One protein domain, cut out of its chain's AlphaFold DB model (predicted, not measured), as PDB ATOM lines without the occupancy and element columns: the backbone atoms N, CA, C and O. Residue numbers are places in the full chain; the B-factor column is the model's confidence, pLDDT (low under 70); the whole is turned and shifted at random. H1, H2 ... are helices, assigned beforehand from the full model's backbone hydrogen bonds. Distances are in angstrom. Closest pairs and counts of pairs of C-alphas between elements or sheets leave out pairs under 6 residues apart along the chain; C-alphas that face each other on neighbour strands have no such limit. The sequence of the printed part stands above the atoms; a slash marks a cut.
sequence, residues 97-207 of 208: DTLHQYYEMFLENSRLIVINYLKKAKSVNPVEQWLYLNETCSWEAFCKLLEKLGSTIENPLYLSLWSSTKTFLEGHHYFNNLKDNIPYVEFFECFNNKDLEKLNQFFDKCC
ATOM      1  N   ASP A  97      -4.427 -48.512  19.974       78.00
ATOM      2  CA  ASP A  97      -4.630 -48.649  18.534       78.00
ATOM      3  C   ASP A  97      -5.407 -49.922  18.217       78.00
ATOM      4  O   ASP A  97      -6.333 -49.900  17.416       78.00
ATOM      5  N   THR A  98      -5.086 -51.029  18.890       78.62
ATOM      6  CA  THR A  98      -5.821 -52.285  18.736       78.62
ATOM      7  C   THR A  98      -7.258 -52.130  19.222       78.62
ATOM      8  O   THR A  98      -8.179 -52.515  18.513       78.62
ATOM      9  N   LEU A  99      -7.487 -51.529  20.390       83.38
ATOM     10  CA  LEU A  99      -8.849 -51.301  20.886       83.38
ATOM     11  C   LEU A  99      -9.668 -50.408  19.946       83.38
ATOM     12  O   LEU A  99     -10.817 -50.728  19.648       83.38
ATOM     13  N   HIS A 100      -9.062 -49.339  19.431       84.50
ATOM     14  CA  HIS A 100      -9.693 -48.456  18.459       84.50
ATOM     15  C   HIS A 100     -10.103 -49.208  17.193       84.50
ATOM     16  O   HIS A 100     -11.229 -49.099  16.730       84.50
ATOM     17  N   GLN A 101      -9.235 -50.075  16.697       80.25
ATOM     18  CA  GLN A 101      -9.498 -50.882  15.512       80.25
ATOM     19  C   GLN A 101     -10.633 -51.898  15.708       80.25
ATOM     20  O   GLN A 101     -11.475 -52.083  14.831       80.25
ATOM     21  N   TYR A 102     -10.708 -52.532  16.882       85.12
ATOM     22  CA  TYR A 102     -11.862 -53.364  17.244       85.12
ATOM     23  C   TYR A 102     -13.150 -52.541  17.342       85.12
ATOM     24  O   TYR A 102     -14.231 -53.053  17.044       85.12
ATOM     25  N   TYR A 103     -13.048 -51.271  17.729       87.75
ATOM     26  CA  TYR A 103     -14.171 -50.347  17.729       87.75
ATOM     27  C   TYR A 103     -14.623 -49.957  16.313       87.75
ATOM     28  O   TYR A 103     -15.827 -49.979  16.055       87.75
ATOM     29  N   GLU A 104     -13.704 -49.723  15.372       86.19
ATOM     30  CA  GLU A 104     -14.043 -49.528  13.952       86.19
ATOM     31  C   GLU A 104     -14.819 -50.737  13.406       86.19
ATOM     32  O   GLU A 104     -15.878 -50.594  12.793       86.19
ATOM     33  N   MET A 105     -14.357 -51.960  13.705       84.75
ATOM     34  CA  MET A 105     -15.095 -53.168  13.329       84.75
ATOM     35  C   MET A 105     -16.476 -53.232  13.969       84.75
ATOM     36  O   MET A 105     -17.435 -53.658  13.326       84.75
ATOM     37  N   PHE A 106     -16.566 -52.902  15.258       89.00
ATOM     38  CA  PHE A 106     -17.823 -52.908  15.988       89.00
ATOM     39  C   PHE A 106     -18.824 -51.968  15.307       89.00
ATOM     40  O   PHE A 106     -19.963 -52.375  15.065       89.00
ATOM     41  N   LEU A 107     -18.401 -50.760  14.924       89.62
ATOM     42  CA  LEU A 107     -19.239 -49.807  14.195       89.62
ATOM     43  C   LEU A 107     -19.617 -50.308  12.802       89.62
ATOM     44  O   LEU A 107     -20.793 -50.258  12.449       89.62
ATOM     45  N   GLU A 108     -18.676 -50.859  12.037       86.69
ATOM     46  CA  GLU A 108     -18.970 -51.323  10.680       86.69
ATOM     47  C   GLU A 108     -19.931 -52.522  10.685       86.69
ATOM     48  O   GLU A 108     -20.902 -52.572   9.928       86.69
ATOM     49  N   ASN A 109     -19.762 -53.464  11.616       86.94
ATOM     50  CA  ASN A 109     -20.730 -54.549  11.778       86.94
ATOM     51  C   ASN A 109     -22.093 -54.032  12.266       86.94
ATOM     52  O   ASN A 109     -23.131 -54.530  11.827       86.94
ATOM     53  N   SER A 110     -22.109 -53.006  13.124       90.88
ATOM     54  CA  SER A 110     -23.346 -52.338  13.550       90.88
ATOM     55  C   SER A 110     -24.083 -51.711  12.362       90.88
ATOM     56  O   SER A 110     -25.289 -51.918  12.203       90.88
ATOM     57  N   ARG A 111     -23.354 -51.011  11.482       91.25
ATOM     58  CA  ARG A 111     -23.866 -50.440  10.229       91.25
ATOM     59  C   ARG A 111     -24.496 -51.517   9.360       91.25
ATOM     60  O   ARG A 111     -25.642 -51.371   8.937       91.25
ATOM     61  N   LEU A 112     -23.793 -52.627   9.138       87.56
ATOM     62  CA  LEU A 112     -24.301 -53.738   8.334       87.56
ATOM     63  C   LEU A 112     -25.583 -54.335   8.923       87.56
ATOM     64  O   LEU A 112     -26.515 -54.607   8.166       87.56
ATOM     65  N   ILE A 113     -25.667 -54.507  10.245       88.94
ATOM     66  CA  ILE A 113     -26.884 -54.991  10.914       88.94
ATOM     67  C   ILE A 113     -28.052 -54.028  10.659       88.94
ATOM     68  O   ILE A 113     -29.106 -54.446  10.176       88.94
ATOM     69  N   VAL A 114     -27.856 -52.734  10.923       90.75
ATOM     70  CA  VAL A 114     -28.898 -51.704  10.779       90.75
ATOM     71  C   VAL A 114     -29.379 -51.593   9.335       90.75
ATOM     72  O   VAL A 114     -30.578 -51.681   9.070       90.75
ATOM     73  N   ILE A 115     -28.455 -51.436   8.387       89.31
ATOM     74  CA  ILE A 115     -28.790 -51.219   6.979       89.31
ATOM     75  C   ILE A 115     -29.470 -52.458   6.383       89.31
ATOM     76  O   ILE A 115     -30.468 -52.320   5.675       89.31
ATOM     77  N   ASN A 116     -28.982 -53.670   6.674       86.44
ATOM     78  CA  ASN A 116     -29.613 -54.893   6.165       86.44
ATOM     79  C   ASN A 116     -31.005 -55.114   6.760       86.44
ATOM     80  O   ASN A 116     -31.913 -55.523   6.033       86.44
ATOM     81  N   TYR A 117     -31.191 -54.809   8.046       87.56
ATOM     82  CA  TYR A 117     -32.509 -54.851   8.670       87.56
ATOM     83  C   TYR A 117     -33.476 -53.873   7.991       87.56
ATOM     84  O   TYR A 117     -34.537 -54.280   7.514       87.56
ATOM     85  N   LEU A 118     -33.099 -52.594   7.879       88.00
ATOM     86  CA  LEU A 118     -33.973 -51.550   7.337       88.00
ATOM     87  C   LEU A 118     -34.319 -51.764   5.860       88.00
ATOM     88  O   LEU A 118     -35.455 -51.505   5.467       88.00
ATOM     89  N   LYS A 119     -33.389 -52.303   5.060       86.50
ATOM     90  CA  LYS A 119     -33.656 -52.691   3.662       86.50
ATOM     91  C   LYS A 119     -34.766 -53.740   3.534       86.50
ATOM     92  O   LYS A 119     -35.463 -53.753   2.524       86.50
ATOM     93  N   LYS A 120     -34.933 -54.622   4.528       82.06
ATOM     94  CA  LYS A 120     -35.968 -55.673   4.537       82.06
ATOM     95  C   LYS A 120     -37.234 -55.270   5.310       82.06
ATOM     96  O   LYS A 120     -38.312 -55.799   5.040       82.06
ATOM     97  N   ALA A 121     -37.132 -54.358   6.274       77.19
ATOM     98  CA  ALA A 121     -38.229 -54.011   7.172       77.19
ATOM     99  C   ALA A 121     -39.330 -53.197   6.466       77.19
ATOM    100  O   ALA A 121     -39.116 -52.051   6.067       77.19
ATOM    101  N   LYS A 122     -40.557 -53.733   6.390       68.69
ATOM    102  CA  LYS A 122     -41.727 -53.004   5.853       68.69
ATOM    103  C   LYS A 122     -42.103 -51.791   6.721       68.69
ATOM    104  O   LYS A 122     -42.355 -50.715   6.187       68.69
ATOM    105  N   SER A 123     -42.005 -51.903   8.045       67.25
ATOM    106  CA  SER A 123     -42.157 -50.801   9.011       67.25
ATOM    107  C   SER A 123     -41.154 -50.935  10.165       67.25
ATOM    108  O   SER A 123     -40.690 -52.041  10.449       67.25
ATOM    109  N   VAL A 124     -40.792 -49.821  10.815       65.69
ATOM    110  CA  VAL A 124     -39.902 -49.809  11.995       65.69
ATOM    111  C   VAL A 124     -40.746 -50.006  13.256       65.69
ATOM    112  O   VAL A 124     -40.968 -49.084  14.022       65.69
ATOM    113  N   ASN A 125     -41.296 -51.202  13.456       57.78
ATOM    114  CA  ASN A 125     -42.256 -51.445  14.544       57.78
ATOM    115  C   ASN A 125     -41.710 -51.936  15.919       57.78
ATOM    116  O   ASN A 125     -42.528 -52.222  16.787       57.78
ATOM    117  N   PRO A 126     -40.389 -52.071  16.195       54.47
ATOM    118  CA  PRO A 126     -39.933 -52.403  17.562       54.47
ATOM    119  C   PRO A 126     -39.242 -51.285  18.363       54.47
ATOM    120  O   PRO A 126     -38.946 -51.528  19.533       54.47
ATOM    121  N   VAL A 127     -38.921 -50.129  17.767       53.19
ATOM    122  CA  VAL A 127     -38.032 -49.115  18.386       53.19
ATOM    123  C   VAL A 127     -38.782 -47.899  18.926       53.19
ATOM    124  O   VAL A 127     -38.398 -47.384  19.975       53.19
ATOM    125  N   GLU A 128     -39.902 -47.511  18.308       53.41
ATOM    126  CA  GLU A 128     -40.730 -46.388  18.778       53.41
ATOM    127  C   GLU A 128     -41.206 -46.581  20.228       53.41
ATOM    128  O   GLU A 128     -41.045 -45.684  21.049       53.41
ATOM    129  N   GLN A 129     -41.688 -47.773  20.598       54.00
ATOM    130  CA  GLN A 129     -42.079 -48.070  21.988       54.00
ATOM    131  C   GLN A 129     -40.896 -48.091  22.966       54.00
ATOM    132  O   GLN A 129     -41.075 -47.863  24.157       54.00
ATOM    133  N   TRP A 130     -39.690 -48.390  22.482       54.91
ATOM    134  CA  TRP A 130     -38.511 -48.587  23.321       54.91
ATOM    135  C   TRP A 130     -37.820 -47.255  23.665       54.91
ATOM    136  O   TRP A 130     -37.346 -47.084  24.786       54.91
ATOM    137  N   LEU A 131     -37.826 -46.281  22.749       55.62
ATOM    138  CA  LEU A 131     -37.283 -44.933  22.982       55.62
ATOM    139  C   LEU A 131     -38.103 -44.121  23.990       55.62
ATOM    140  O   LEU A 131     -37.520 -43.421  24.813       55.62
ATOM    141  N   TYR A 132     -39.431 -44.279  23.996       52.75
ATOM    142  CA  TYR A 132     -40.309 -43.645  24.990       52.75
ATOM    143  C   TYR A 132     -40.035 -44.106  26.434       52.75
ATOM    144  O   TYR A 132     -40.395 -43.398  27.369       52.75
ATOM    145  N   LEU A 133     -39.419 -45.279  26.624       51.75
ATOM    146  CA  LEU A 133     -39.240 -45.910  27.936       51.75
ATOM    147  C   LEU A 133     -37.856 -45.701  28.568       51.75
ATOM    148  O   LEU A 133     -37.729 -45.912  29.769       51.75
ATOM    149  N   ASN A 134     -36.815 -45.359  27.801       53.03
ATOM    150  CA  ASN A 134     -35.434 -45.424  28.309       53.03
ATOM    151  C   ASN A 134     -34.844 -44.092  28.798       53.03
ATOM    152  O   ASN A 134     -33.726 -44.121  29.307       53.03
ATOM    153  N   GLU A 135     -35.555 -42.964  28.672       53.88
ATOM    154  CA  GLU A 135     -35.170 -41.595  29.098       53.88
ATOM    155  C   GLU A 135     -33.808 -41.060  28.575       53.88
ATOM    156  O   GLU A 135     -33.609 -39.850  28.521       53.88
ATOM    157  N   THR A 136     -32.885 -41.915  28.112       63.31
ATOM    158  CA  THR A 136     -31.534 -41.586  27.647       63.31
ATOM    159  C   THR A 136     -31.119 -42.485  26.473       63.31
ATOM    160  O   THR A 136     -31.214 -43.713  26.520       63.31
ATOM    161  N   CYS A 137     -30.646 -41.868  25.389       71.94
ATOM    162  CA  CYS A 137     -30.013 -42.574  24.275       71.94
ATOM    163  C   CYS A 137     -28.567 -42.919  24.663       71.94
ATOM    164  O   CYS A 137     -27.734 -42.021  24.754       71.94
ATOM    165  N   SER A 138     -28.270 -44.200  24.905       77.31
ATOM    166  CA  SER A 138     -26.950 -44.670  25.362       77.31
ATOM    167  C   SER A 138     -26.333 -45.738  24.444       77.31
ATOM    168  O   SER A 138     -26.991 -46.288  23.559       77.31
ATOM    169  N   TRP A 139     -25.063 -46.088  24.662       81.38
ATOM    170  CA  TRP A 139     -24.438 -47.193  23.924       81.38
ATOM    171  C   TRP A 139     -25.015 -48.556  24.342       81.38
ATOM    172  O   TRP A 139     -25.160 -49.446  23.508       81.38
ATOM    173  N   GLU A 140     -25.415 -48.724  25.609       82.81
ATOM    174  CA  GLU A 140     -26.102 -49.933  26.076       82.81
ATOM    175  C   GLU A 140     -27.446 -50.098  25.351       82.81
ATOM    176  O   GLU A 140     -27.822 -51.202  24.946       82.81
ATOM    177  N   ALA A 141     -28.156 -48.984  25.158       80.19
ATOM    178  CA  ALA A 141     -29.387 -48.911  24.388       80.19
ATOM    179  C   ALA A 141     -29.181 -49.307  22.921       80.19
ATOM    180  O   ALA A 141     -29.896 -50.157  22.385       80.19
ATOM    181  N   PHE A 142     -28.155 -48.733  22.300       86.50
ATOM    182  CA  PHE A 142     -27.730 -49.058  20.947       86.50
ATOM    183  C   PHE A 142     -27.383 -50.550  20.788       86.50
ATOM    184  O   PHE A 142     -27.898 -51.211  19.887       86.50
ATOM    185  N   CYS A 143     -26.597 -51.128  21.700       87.75
ATOM    186  CA  CYS A 143     -26.240 -52.548  21.665       87.75
ATOM    187  C   CYS A 143     -27.458 -53.475  21.783       87.75
ATOM    188  O   CYS A 143     -27.573 -54.432  21.019       87.75
ATOM    189  N   LYS A 144     -28.396 -53.181  22.693       85.44
ATOM    190  CA  LYS A 144     -29.642 -53.959  22.831       85.44
ATOM    191  C   LYS A 144     -30.482 -53.924  21.556       85.44
ATOM    192  O   LYS A 144     -31.060 -54.941  21.169       85.44
ATOM    193  N   LEU A 145     -30.548 -52.764  20.895       86.62
ATOM    194  CA  LEU A 145     -31.198 -52.654  19.594       86.62
ATOM    195  C   LEU A 145     -30.521 -53.584  18.582       86.62
ATOM    196  O   LEU A 145     -31.206 -54.392  17.960       86.62
ATOM    197  N   LEU A 146     -29.200 -53.509  18.435       89.50
ATOM    198  CA  LEU A 146     -28.459 -54.311  17.459       89.50
ATOM    199  C   LEU A 146     -28.583 -55.817  17.687       89.50
ATOM    200  O   LEU A 146     -28.726 -56.549  16.712       89.50
ATOM    201  N   GLU A 147     -28.611 -56.285  18.937       88.25
ATOM    202  CA  GLU A 147     -28.890 -57.693  19.260       88.25
ATOM    203  C   GLU A 147     -30.261 -58.118  18.728       88.25
ATOM    204  O   GLU A 147     -30.395 -59.142  18.049       88.25
ATOM    205  N   LYS A 148     -31.283 -57.287  18.970       85.88
ATOM    206  CA  LYS A 148     -32.644 -57.535  18.490       85.88
ATOM    207  C   LYS A 148     -32.701 -57.529  16.964       85.88
ATOM    208  O   LYS A 148     -33.251 -58.462  16.386       85.88
ATOM    209  N   LEU A 149     -32.115 -56.525  16.308       86.81
ATOM    210  CA  LEU A 149     -32.091 -56.430  14.846       86.81
ATOM    211  C   LEU A 149     -31.327 -57.600  14.224       86.81
ATOM    212  O   LEU A 149     -31.860 -58.290  13.358       86.81
ATOM    213  N   GLY A 150     -30.109 -57.863  14.695       82.69
ATOM    214  CA  GLY A 150     -29.232 -58.901  14.167       82.69
ATOM    215  C   GLY A 150     -29.826 -60.301  14.282       82.69
ATOM    216  O   GLY A 150     -29.648 -61.098  13.367       82.69
ATOM    217  N   SER A 151     -30.608 -60.581  15.333       82.12
ATOM    218  CA  SER A 151     -31.304 -61.870  15.491       82.12
ATOM    219  C   SER A 151     -32.345 -62.154  14.398       82.12
ATOM    220  O   SER A 151     -32.740 -63.300  14.201       82.12
ATOM    221  N   THR A 152     -32.776 -61.121  13.665       80.00
ATOM    222  CA  THR A 152     -33.739 -61.238  12.558       80.00
ATOM    223  C   THR A 152     -33.080 -61.344  11.179       80.00
ATOM    224  O   THR A 152     -33.776 -61.526  10.179       80.00
ATOM    225  N   ILE A 153     -31.749 -61.224  11.093       75.50
ATOM    226  CA  ILE A 153     -31.002 -61.253   9.829       75.50
ATOM    227  C   ILE A 153     -30.613 -62.699   9.496       75.50
ATOM    228  O   ILE A 153     -30.066 -63.414  10.325       75.50
ATOM    229  N   GLU A 154     -30.849 -63.118   8.248       67.19
ATOM    230  CA  GLU A 154     -30.548 -64.476   7.754       67.19
ATOM    231  C   GLU A 154     -29.069 -64.874   7.872       67.19
ATOM    232  O   GLU A 154     -28.766 -66.055   8.005       67.19
ATOM    233  N   ASN A 155     -28.144 -63.910   7.792       68.31
ATOM    234  CA  ASN A 155     -26.710 -64.164   7.886       68.31
ATOM    235  C   ASN A 155     -26.215 -63.983   9.339       68.31
ATOM    236  O   ASN A 155     -26.047 -62.839   9.776       68.31
ATOM    237  N   PRO A 156     -25.918 -65.075  10.070       69.12
ATOM    238  CA  PRO A 156     -25.518 -65.014  11.476       69.12
ATOM    239  C   PRO A 156     -24.101 -64.460  11.684       69.12
ATOM    240  O   PRO A 156     -23.745 -64.112  12.810       69.12
ATOM    241  N   LEU A 157     -23.285 -64.361  10.624       68.12
ATOM    242  CA  LEU A 157     -21.890 -63.928  10.734       68.12
ATOM    243  C   LEU A 157     -21.773 -62.491  11.246       68.12
ATOM    244  O   LEU A 157     -20.921 -62.232  12.092       68.12
ATOM    245  N   TYR A 158     -22.647 -61.583  10.802       71.88
ATOM    246  CA  TYR A 158     -22.609 -60.183  11.236       71.88
ATOM    247  C   TYR A 158     -22.883 -60.049  12.731       71.88
ATOM    248  O   TYR A 158     -22.135 -59.377  13.433       71.88
ATOM    249  N   LEU A 159     -23.910 -60.740  13.236       77.50
ATOM    250  CA  LEU A 159     -24.243 -60.711  14.658       77.50
ATOM    251  C   LEU A 159     -23.159 -61.394  15.504       77.50
ATOM    252  O   LEU A 159     -22.797 -60.880  16.558       77.50
ATOM    253  N   SER A 160     -22.613 -62.523  15.041       77.38
ATOM    254  CA  SER A 160     -21.552 -63.244  15.754       77.38
ATOM    255  C   SER A 160     -20.262 -62.425  15.849       77.38
ATOM    256  O   SER A 160     -19.639 -62.373  16.913       77.38
ATOM    257  N   LEU A 161     -19.854 -61.792  14.745       76.69
ATOM    258  CA  LEU A 161     -18.658 -60.957  14.702       76.69
ATOM    259  C   LEU A 161     -18.856 -59.699  15.548       76.69
ATOM    260  O   LEU A 161     -18.030 -59.402  16.410       76.69
ATOM    261  N   TRP A 162     -19.997 -59.030  15.378       88.19
ATOM    262  CA  TRP A 162     -20.390 -57.889  16.196       88.19
ATOM    263  C   TRP A 162     -20.368 -58.223  17.693       88.19
ATOM    264  O   TRP A 162     -19.697 -57.539  18.462       88.19
ATOM    265  N   SER A 163     -21.011 -59.317  18.107       85.62
ATOM    266  CA  SER A 163     -21.077 -59.729  19.514       85.62
ATOM    267  C   SER A 163     -19.686 -60.009  20.083       85.62
ATOM    268  O   SER A 163     -19.386 -59.573  21.191       85.62
ATOM    269  N   SER A 164     -18.816 -60.655  19.304       82.75
ATOM    270  CA  SER A 164     -17.436 -60.936  19.719       82.75
ATOM    271  C   SER A 164     -16.621 -59.648  19.896       82.75
ATOM    272  O   SER A 164     -15.916 -59.499  20.895       82.75
ATOM    273  N   THR A 165     -16.750 -58.688  18.969       85.31
ATOM    274  CA  THR A 165     -16.082 -57.374  19.069       85.31
ATOM    275  C   THR A 165     -16.609 -56.545  20.242       85.31
ATOM    276  O   THR A 165     -15.815 -55.987  20.996       85.31
ATOM    277  N   LYS A 166     -17.930 -56.539  20.471       88.94
ATOM    278  CA  LYS A 166     -18.571 -55.892  21.622       88.94
ATOM    279  C   LYS A 166     -18.013 -56.436  22.938       88.94
ATOM    280  O   LYS A 166     -17.527 -55.656  23.750       88.94
ATOM    281  N   THR A 167     -18.033 -57.758  23.133       86.94
ATOM    282  CA  THR A 167     -17.547 -58.391  24.371       86.94
ATOM    283  C   THR A 167     -16.072 -58.085  24.631       86.94
ATOM    284  O   THR A 167     -15.685 -57.844  25.774       86.94
ATOM    285  N   PHE A 168     -15.245 -58.042  23.582       84.00
ATOM    286  CA  PHE A 168     -13.842 -57.658  23.708       84.00
ATOM    287  C   PHE A 168     -13.674 -56.213  24.197       84.00
ATOM    288  O   PHE A 168     -12.945 -55.975  25.160       84.00
ATOM    289  N   LEU A 169     -14.380 -55.260  23.584       86.88
ATOM    290  CA  LEU A 169     -14.333 -53.844  23.960       86.88
ATOM    291  C   LEU A 169     -14.891 -53.594  25.372       86.88
ATOM    292  O   LEU A 169     -14.320 -52.806  26.128       86.88
ATOM    293  N   GLU A 170     -15.968 -54.291  25.755       87.94
ATOM    294  CA  GLU A 170     -16.543 -54.255  27.108       87.94
ATOM    295  C   GLU A 170     -15.551 -54.759  28.159       87.94
ATOM    296  O   GLU A 170     -15.352 -54.100  29.181       87.94
ATOM    297  N   GLY A 171     -14.883 -55.887  27.888       86.44
ATOM    298  CA  GLY A 171     -13.878 -56.470  28.779       86.44
ATOM    299  C   GLY A 171     -12.670 -55.564  29.035       86.44
ATOM    300  O   GLY A 171     -11.979 -55.744  30.034       86.44
ATOM    301  N   HIS A 172     -12.446 -54.570  28.171       86.38
ATOM    302  CA  HIS A 172     -11.374 -53.578  28.286       86.38
ATOM    303  C   HIS A 172     -11.895 -52.176  28.635       86.38
ATOM    304  O   HIS A 172     -11.156 -51.201  28.531       86.38
ATOM    305  N   HIS A 173     -13.165 -52.060  29.041       87.75
ATOM    306  CA  HIS A 173     -13.809 -50.801  29.425       87.75
ATOM    307  C   HIS A 173     -13.736 -49.691  28.360       87.75
ATOM    308  O   HIS A 173     -13.871 -48.514  28.690       87.75
ATOM    309  N   TYR A 174     -13.565 -50.043  27.079       86.62
ATOM    310  CA  TYR A 174     -13.326 -49.069  26.009       86.62
ATOM    311  C   TYR A 174     -14.500 -48.091  25.848       86.62
ATOM    312  O   TYR A 174     -14.302 -46.883  25.722       86.62
ATOM    313  N   PHE A 175     -15.735 -48.592  25.953       83.00
ATOM    314  CA  PHE A 175     -16.945 -47.772  25.835       83.00
ATOM    315  C   PHE A 175     -17.097 -46.719  26.938       83.00
ATOM    316  O   PHE A 175     -17.734 -45.697  26.696       83.00
ATOM    317  N   ASN A 176     -16.498 -46.906  28.120       81.75
ATOM    318  CA  ASN A 176     -16.591 -45.916  29.201       81.75
ATOM    319  C   ASN A 176     -15.939 -44.583  28.815       81.75
ATOM    320  O   ASN A 176     -16.425 -43.538  29.230       81.75
ATOM    321  N   ASN A 177     -14.898 -44.622  27.979       70.06
ATOM    322  CA  ASN A 177     -14.212 -43.431  27.478       70.06
ATOM    323  C   ASN A 177     -14.925 -42.797  26.270       70.06
ATOM    324  O   ASN A 177     -14.603 -41.679  25.882       70.06
ATOM    325  N   LEU A 178     -15.875 -43.512  25.656       67.69
ATOM    326  CA  LEU A 178     -16.630 -43.058  24.486       67.69
ATOM    327  C   LEU A 178     -17.977 -42.421  24.831       67.69
ATOM    328  O   LEU A 178     -18.577 -41.803  23.950       67.69
ATOM    329  N   LYS A 179     -18.469 -42.592  26.070       57.53
ATOM    330  CA  LYS A 179     -19.822 -42.184  26.495       57.53
ATOM    331  C   LYS A 179     -20.161 -40.722  26.172       57.53
ATOM    332  O   LYS A 179     -21.337 -40.431  25.982       57.53
ATOM    333  N   ASP A 180     -19.158 -39.861  26.014       55.25
ATOM    334  CA  ASP A 180     -19.345 -38.427  25.780       55.25
ATOM    335  C   ASP A 180     -19.284 -37.996  24.298       55.25
ATOM    336  O   ASP A 180     -19.577 -36.841  24.000       55.25
ATOM    337  N   ASN A 181     -18.950 -38.890  23.352       64.38
ATOM    338  CA  ASN A 181     -18.590 -38.484  21.978       64.38
ATOM    339  C   ASN A 181     -19.504 -38.998  20.851       64.38
ATOM    340  O   ASN A 181     -19.324 -38.590  19.705       64.38
ATOM    341  N   ILE A 182     -20.472 -39.881  21.123       75.88
ATOM    342  CA  ILE A 182     -21.311 -40.480  20.067       75.88
ATOM    343  C   ILE A 182     -22.723 -39.872  20.099       75.88
ATOM    344  O   ILE A 182     -23.411 -40.000  21.116       75.88
ATOM    345  N   PRO A 183     -23.211 -39.260  18.998       82.50
ATOM    346  CA  PRO A 183     -24.517 -38.607  18.969       82.50
ATOM    347  C   PRO A 183     -25.652 -39.631  18.796       82.50
ATOM    348  O   PRO A 183     -26.332 -39.671  17.774       82.50
ATOM    349  N   TYR A 184     -25.886 -40.480  19.804       81.88
ATOM    350  CA  TYR A 184     -26.892 -41.551  19.735       81.88
ATOM    351  C   TYR A 184     -28.306 -41.043  19.421       81.88
ATOM    352  O   TYR A 184     -29.070 -41.750  18.771       81.88
ATOM    353  N   VAL A 185     -28.644 -39.815  19.825       81.19
ATOM    354  CA  VAL A 185     -29.917 -39.170  19.464       81.19
ATOM    355  C   VAL A 185     -30.068 -39.055  17.940       81.19
ATOM    356  O   VAL A 185     -31.079 -39.503  17.404       81.19
ATOM    357  N   GLU A 186     -29.035 -38.564  17.238       85.62
ATOM    358  CA  GLU A 186     -29.012 -38.462  15.766       85.62
ATOM    359  C   GLU A 186     -29.220 -39.842  15.128       85.62
ATOM    360  O   GLU A 186     -30.027 -39.992  14.209       85.62
ATOM    361  N   PHE A 187     -28.550 -40.876  15.650       88.12
ATOM    362  CA  PHE A 187     -28.723 -42.244  15.164       88.12
ATOM    363  C   PHE A 187     -30.175 -42.721  15.264       88.12
ATOM    364  O   PHE A 187     -30.724 -43.219  14.278       88.12
ATOM    365  N   PHE A 188     -30.804 -42.585  16.434       84.50
ATOM    366  CA  PHE A 188     -32.166 -43.075  16.650       84.50
ATOM    367  C   PHE A 188     -33.197 -42.304  15.814       84.50
ATOM    368  O   PHE A 188     -34.118 -42.922  15.274       84.50
ATOM    369  N   GLU A 189     -33.020 -40.994  15.631       83.56
ATOM    370  CA  GLU A 189     -33.842 -40.194  14.715       83.56
ATOM    371  C   GLU A 189     -33.726 -40.693  13.268       83.56
ATOM    372  O   GLU A 189     -34.738 -40.939  12.604       83.56
ATOM    373  N   CYS A 190     -32.501 -40.899  12.778       88.00
ATOM    374  CA  CYS A 190     -32.270 -41.393  11.421       88.00
ATOM    375  C   CYS A 190     -32.816 -42.817  11.232       88.00
ATOM    376  O   CYS A 190     -33.418 -43.124  10.201       88.00
ATOM    377  N   PHE A 191     -32.662 -43.674  12.246       87.94
ATOM    378  CA  PHE A 191     -33.175 -45.041  12.251       87.94
ATOM    379  C   PHE A 191     -34.702 -45.089  12.138       87.94
ATOM    380  O   PHE A 191     -35.231 -45.809  11.287       87.94
ATOM    381  N   ASN A 192     -35.413 -44.299  12.947       82.38
ATOM    382  CA  ASN A 192     -36.878 -44.254  12.936       82.38
ATOM    383  C   ASN A 192     -37.421 -43.735  11.599       82.38
ATOM    384  O   ASN A 192     -38.379 -44.286  11.059       82.38
ATOM    385  N   ASN A 193     -36.748 -42.739  11.018       85.25
ATOM    386  CA  ASN A 193     -37.099 -42.182   9.713       85.25
ATOM    387  C   ASN A 193     -36.683 -43.070   8.526       85.25
ATOM    388  O   ASN A 193     -36.984 -42.738   7.381       85.25
ATOM    389  N   LYS A 194     -35.994 -44.196   8.776       87.62
ATOM    390  CA  LYS A 194     -35.379 -45.056   7.750       87.62
ATOM    391  C   LYS A 194     -34.457 -44.294   6.787       87.62
ATOM    392  O   LYS A 194     -34.327 -44.672   5.619       87.62
ATOM    393  N   ASP A 195     -33.805 -43.240   7.262       90.31
ATOM    394  CA  ASP A 195     -32.913 -42.410   6.456       90.31
ATOM    395  C   ASP A 195     -31.551 -43.108   6.315       90.31
ATOM    396  O   ASP A 195     -30.633 -42.921   7.113       90.31
ATOM    397  N   LEU A 196     -31.444 -43.995   5.317       91.00
ATOM    398  CA  LEU A 196     -30.237 -44.794   5.088       91.00
ATOM    399  C   LEU A 196     -29.013 -43.922   4.788       91.00
ATOM    400  O   LEU A 196     -27.898 -44.311   5.127       91.00
ATOM    401  N   GLU A 197     -29.200 -42.774   4.139       92.81
ATOM    402  CA  GLU A 197     -28.102 -41.873   3.799       92.81
ATOM    403  C   GLU A 197     -27.526 -41.237   5.064       92.81
ATOM    404  O   GLU A 197     -26.327 -41.365   5.320       92.81
ATOM    405  N   LYS A 198     -28.378 -40.655   5.916       92.44
ATOM    406  CA  LYS A 198     -27.923 -40.075   7.184       92.44
ATOM    407  C   LYS A 198     -27.400 -41.114   8.165       92.44
ATOM    408  O   LYS A 198     -26.455 -40.827   8.887       92.44
ATOM    409  N   LEU A 199     -27.945 -42.332   8.165       91.94
ATOM    410  CA  LEU A 199     -27.381 -43.430   8.955       91.94
ATOM    411  C   LEU A 199     -25.949 -43.752   8.528       91.94
ATOM    412  O   LEU A 199     -25.083 -43.904   9.382       91.94
ATOM    413  N   ASN A 200     -25.685 -43.833   7.222       91.00
ATOM    414  CA  ASN A 200     -24.327 -44.035   6.719       91.00
ATOM    415  C   ASN A 200     -23.402 -42.885   7.147       91.00
ATOM    416  O   ASN A 200     -22.343 -43.153   7.704       91.00
ATOM    417  N   GLN A 201     -23.842 -41.632   6.992       90.81
ATOM    418  CA  GLN A 201     -23.082 -40.459   7.439       90.81
ATOM    419  C   GLN A 201     -22.817 -40.471   8.953       90.81
ATOM    420  O   GLN A 201     -21.730 -40.102   9.385       90.81
ATOM    421  N   PHE A 202     -23.783 -40.906   9.765       90.56
ATOM    422  CA  PHE A 202     -23.602 -41.078  11.206       90.56
ATOM    423  C   PHE A 202     -22.473 -42.072  11.509       90.56
ATOM    424  O   PHE A 202     -21.594 -41.766  12.314       90.56
ATOM    425  N   PHE A 203     -22.465 -43.239  10.855       90.44
ATOM    426  CA  PHE A 203     -21.413 -44.239  11.061       90.44
ATOM    427  C   PHE A 203     -20.040 -43.732  10.616       90.44
ATOM    428  O   PHE A 203     -19.072 -43.933  11.345       90.44
ATOM    429  N   ASP A 204     -19.968 -43.015   9.492       87.00
ATOM    430  CA  ASP A 204     -18.719 -42.429   8.997       87.00
ATOM    431  C   ASP A 204     -18.162 -41.376   9.983       87.00
ATOM    432  O   ASP A 204     -16.962 -41.337  10.228       87.00
ATOM    433  N   LYS A 205     -19.017 -40.568  10.634       85.56
ATOM    434  CA  LYS A 205     -18.595 -39.612  11.685       85.56
ATOM    435  C   LYS A 205     -18.082 -40.293  12.958       85.56
ATOM    436  O   LYS A 205     -17.268 -39.714  13.672       85.56
ATOM    437  N   CYS A 206     -18.605 -41.475  13.284       81.81
ATOM    438  CA  CYS A 206     -18.227 -42.213  14.493       81.81
ATOM    439  C   CYS A 206     -16.921 -43.007  14.326       81.81
ATOM    440  O   CYS A 206     -16.388 -43.495  15.322       81.81
ATOM    441  N   CYS A 207     -16.415 -43.133  13.095       68.00
ATOM    442  CA  CYS A 207     -15.183 -43.833  12.737       68.00
ATOM    443  C   CYS A 207     -14.128 -42.806  12.256       68.00
ATOM    444  O   CYS A 207     -13.990 -42.628  11.045       68.00
TER     445      CYS A 207
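This is residues 97 to 207 of the 208 residues of the protein "HTH gntR-type domain-containing protein" of Neobacillus mesonae (UniProt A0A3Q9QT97). A long helix, H1, runs through the body between two helical hairpins: H3 and H4 pack on one side of it, and on the other H7 packs on it, with H6 beside H7. Short H2 and H5 lie toward opposite ends of the domain. The printed part has 111 residues with seven named helices, H1 to H7 in chain order, and no named strand: all helix. It is compact, with a radius of gyration of the C-alphas of 13.3 A and spans of 39 by 31 by 24 A.

Find C-alpha 97 at (-4.630, -48.649, 18.534); from there H1 runs 35.0 A to residue 120. Next come H2, residues 128 to 131, H3, residues 139 to 150, 16.0 A, and H4, residues 156 to 171, 22.5 A. H5 is residues 174 to 177, H6 184 to 192, and H7 196 to 206, ending at C-alpha 206, (-18.227, -42.213, 14.493).

Start at the hub, H1. It touches H4 at Asn 109 and Trp 162, closest C-alphas 5.5 A apart, opposite ways at 36 degrees, only just steep. Its residues 110 to 117 alone touch H3, at a steep tilt of 49 degrees, closest C-alphas Ile 113 and Gly 150, 5.6 A. Its residues 107 to 115 alone touch H7, at a shallow tilt of 8 degrees, closest C-alphas Arg 111 and Phe 203, 6.7 A. H6 touches H7 at C-alphas Cys 190 and Leu 199, 5.8 A. H2 and H5 touch no helix. Every O i to N i+4 pair is within hydrogen-bond range in H1, H3, H4, H6 and H7; H2 and H5 are too short for one.

The farthest C-alphas, Asp 97 and Lys 122, are 39.4 A apart. The printed part has no cut and no long link. Look for pLDDT under 70 at residues 122 to 136, 154 to 157, 178 to 181 and 207.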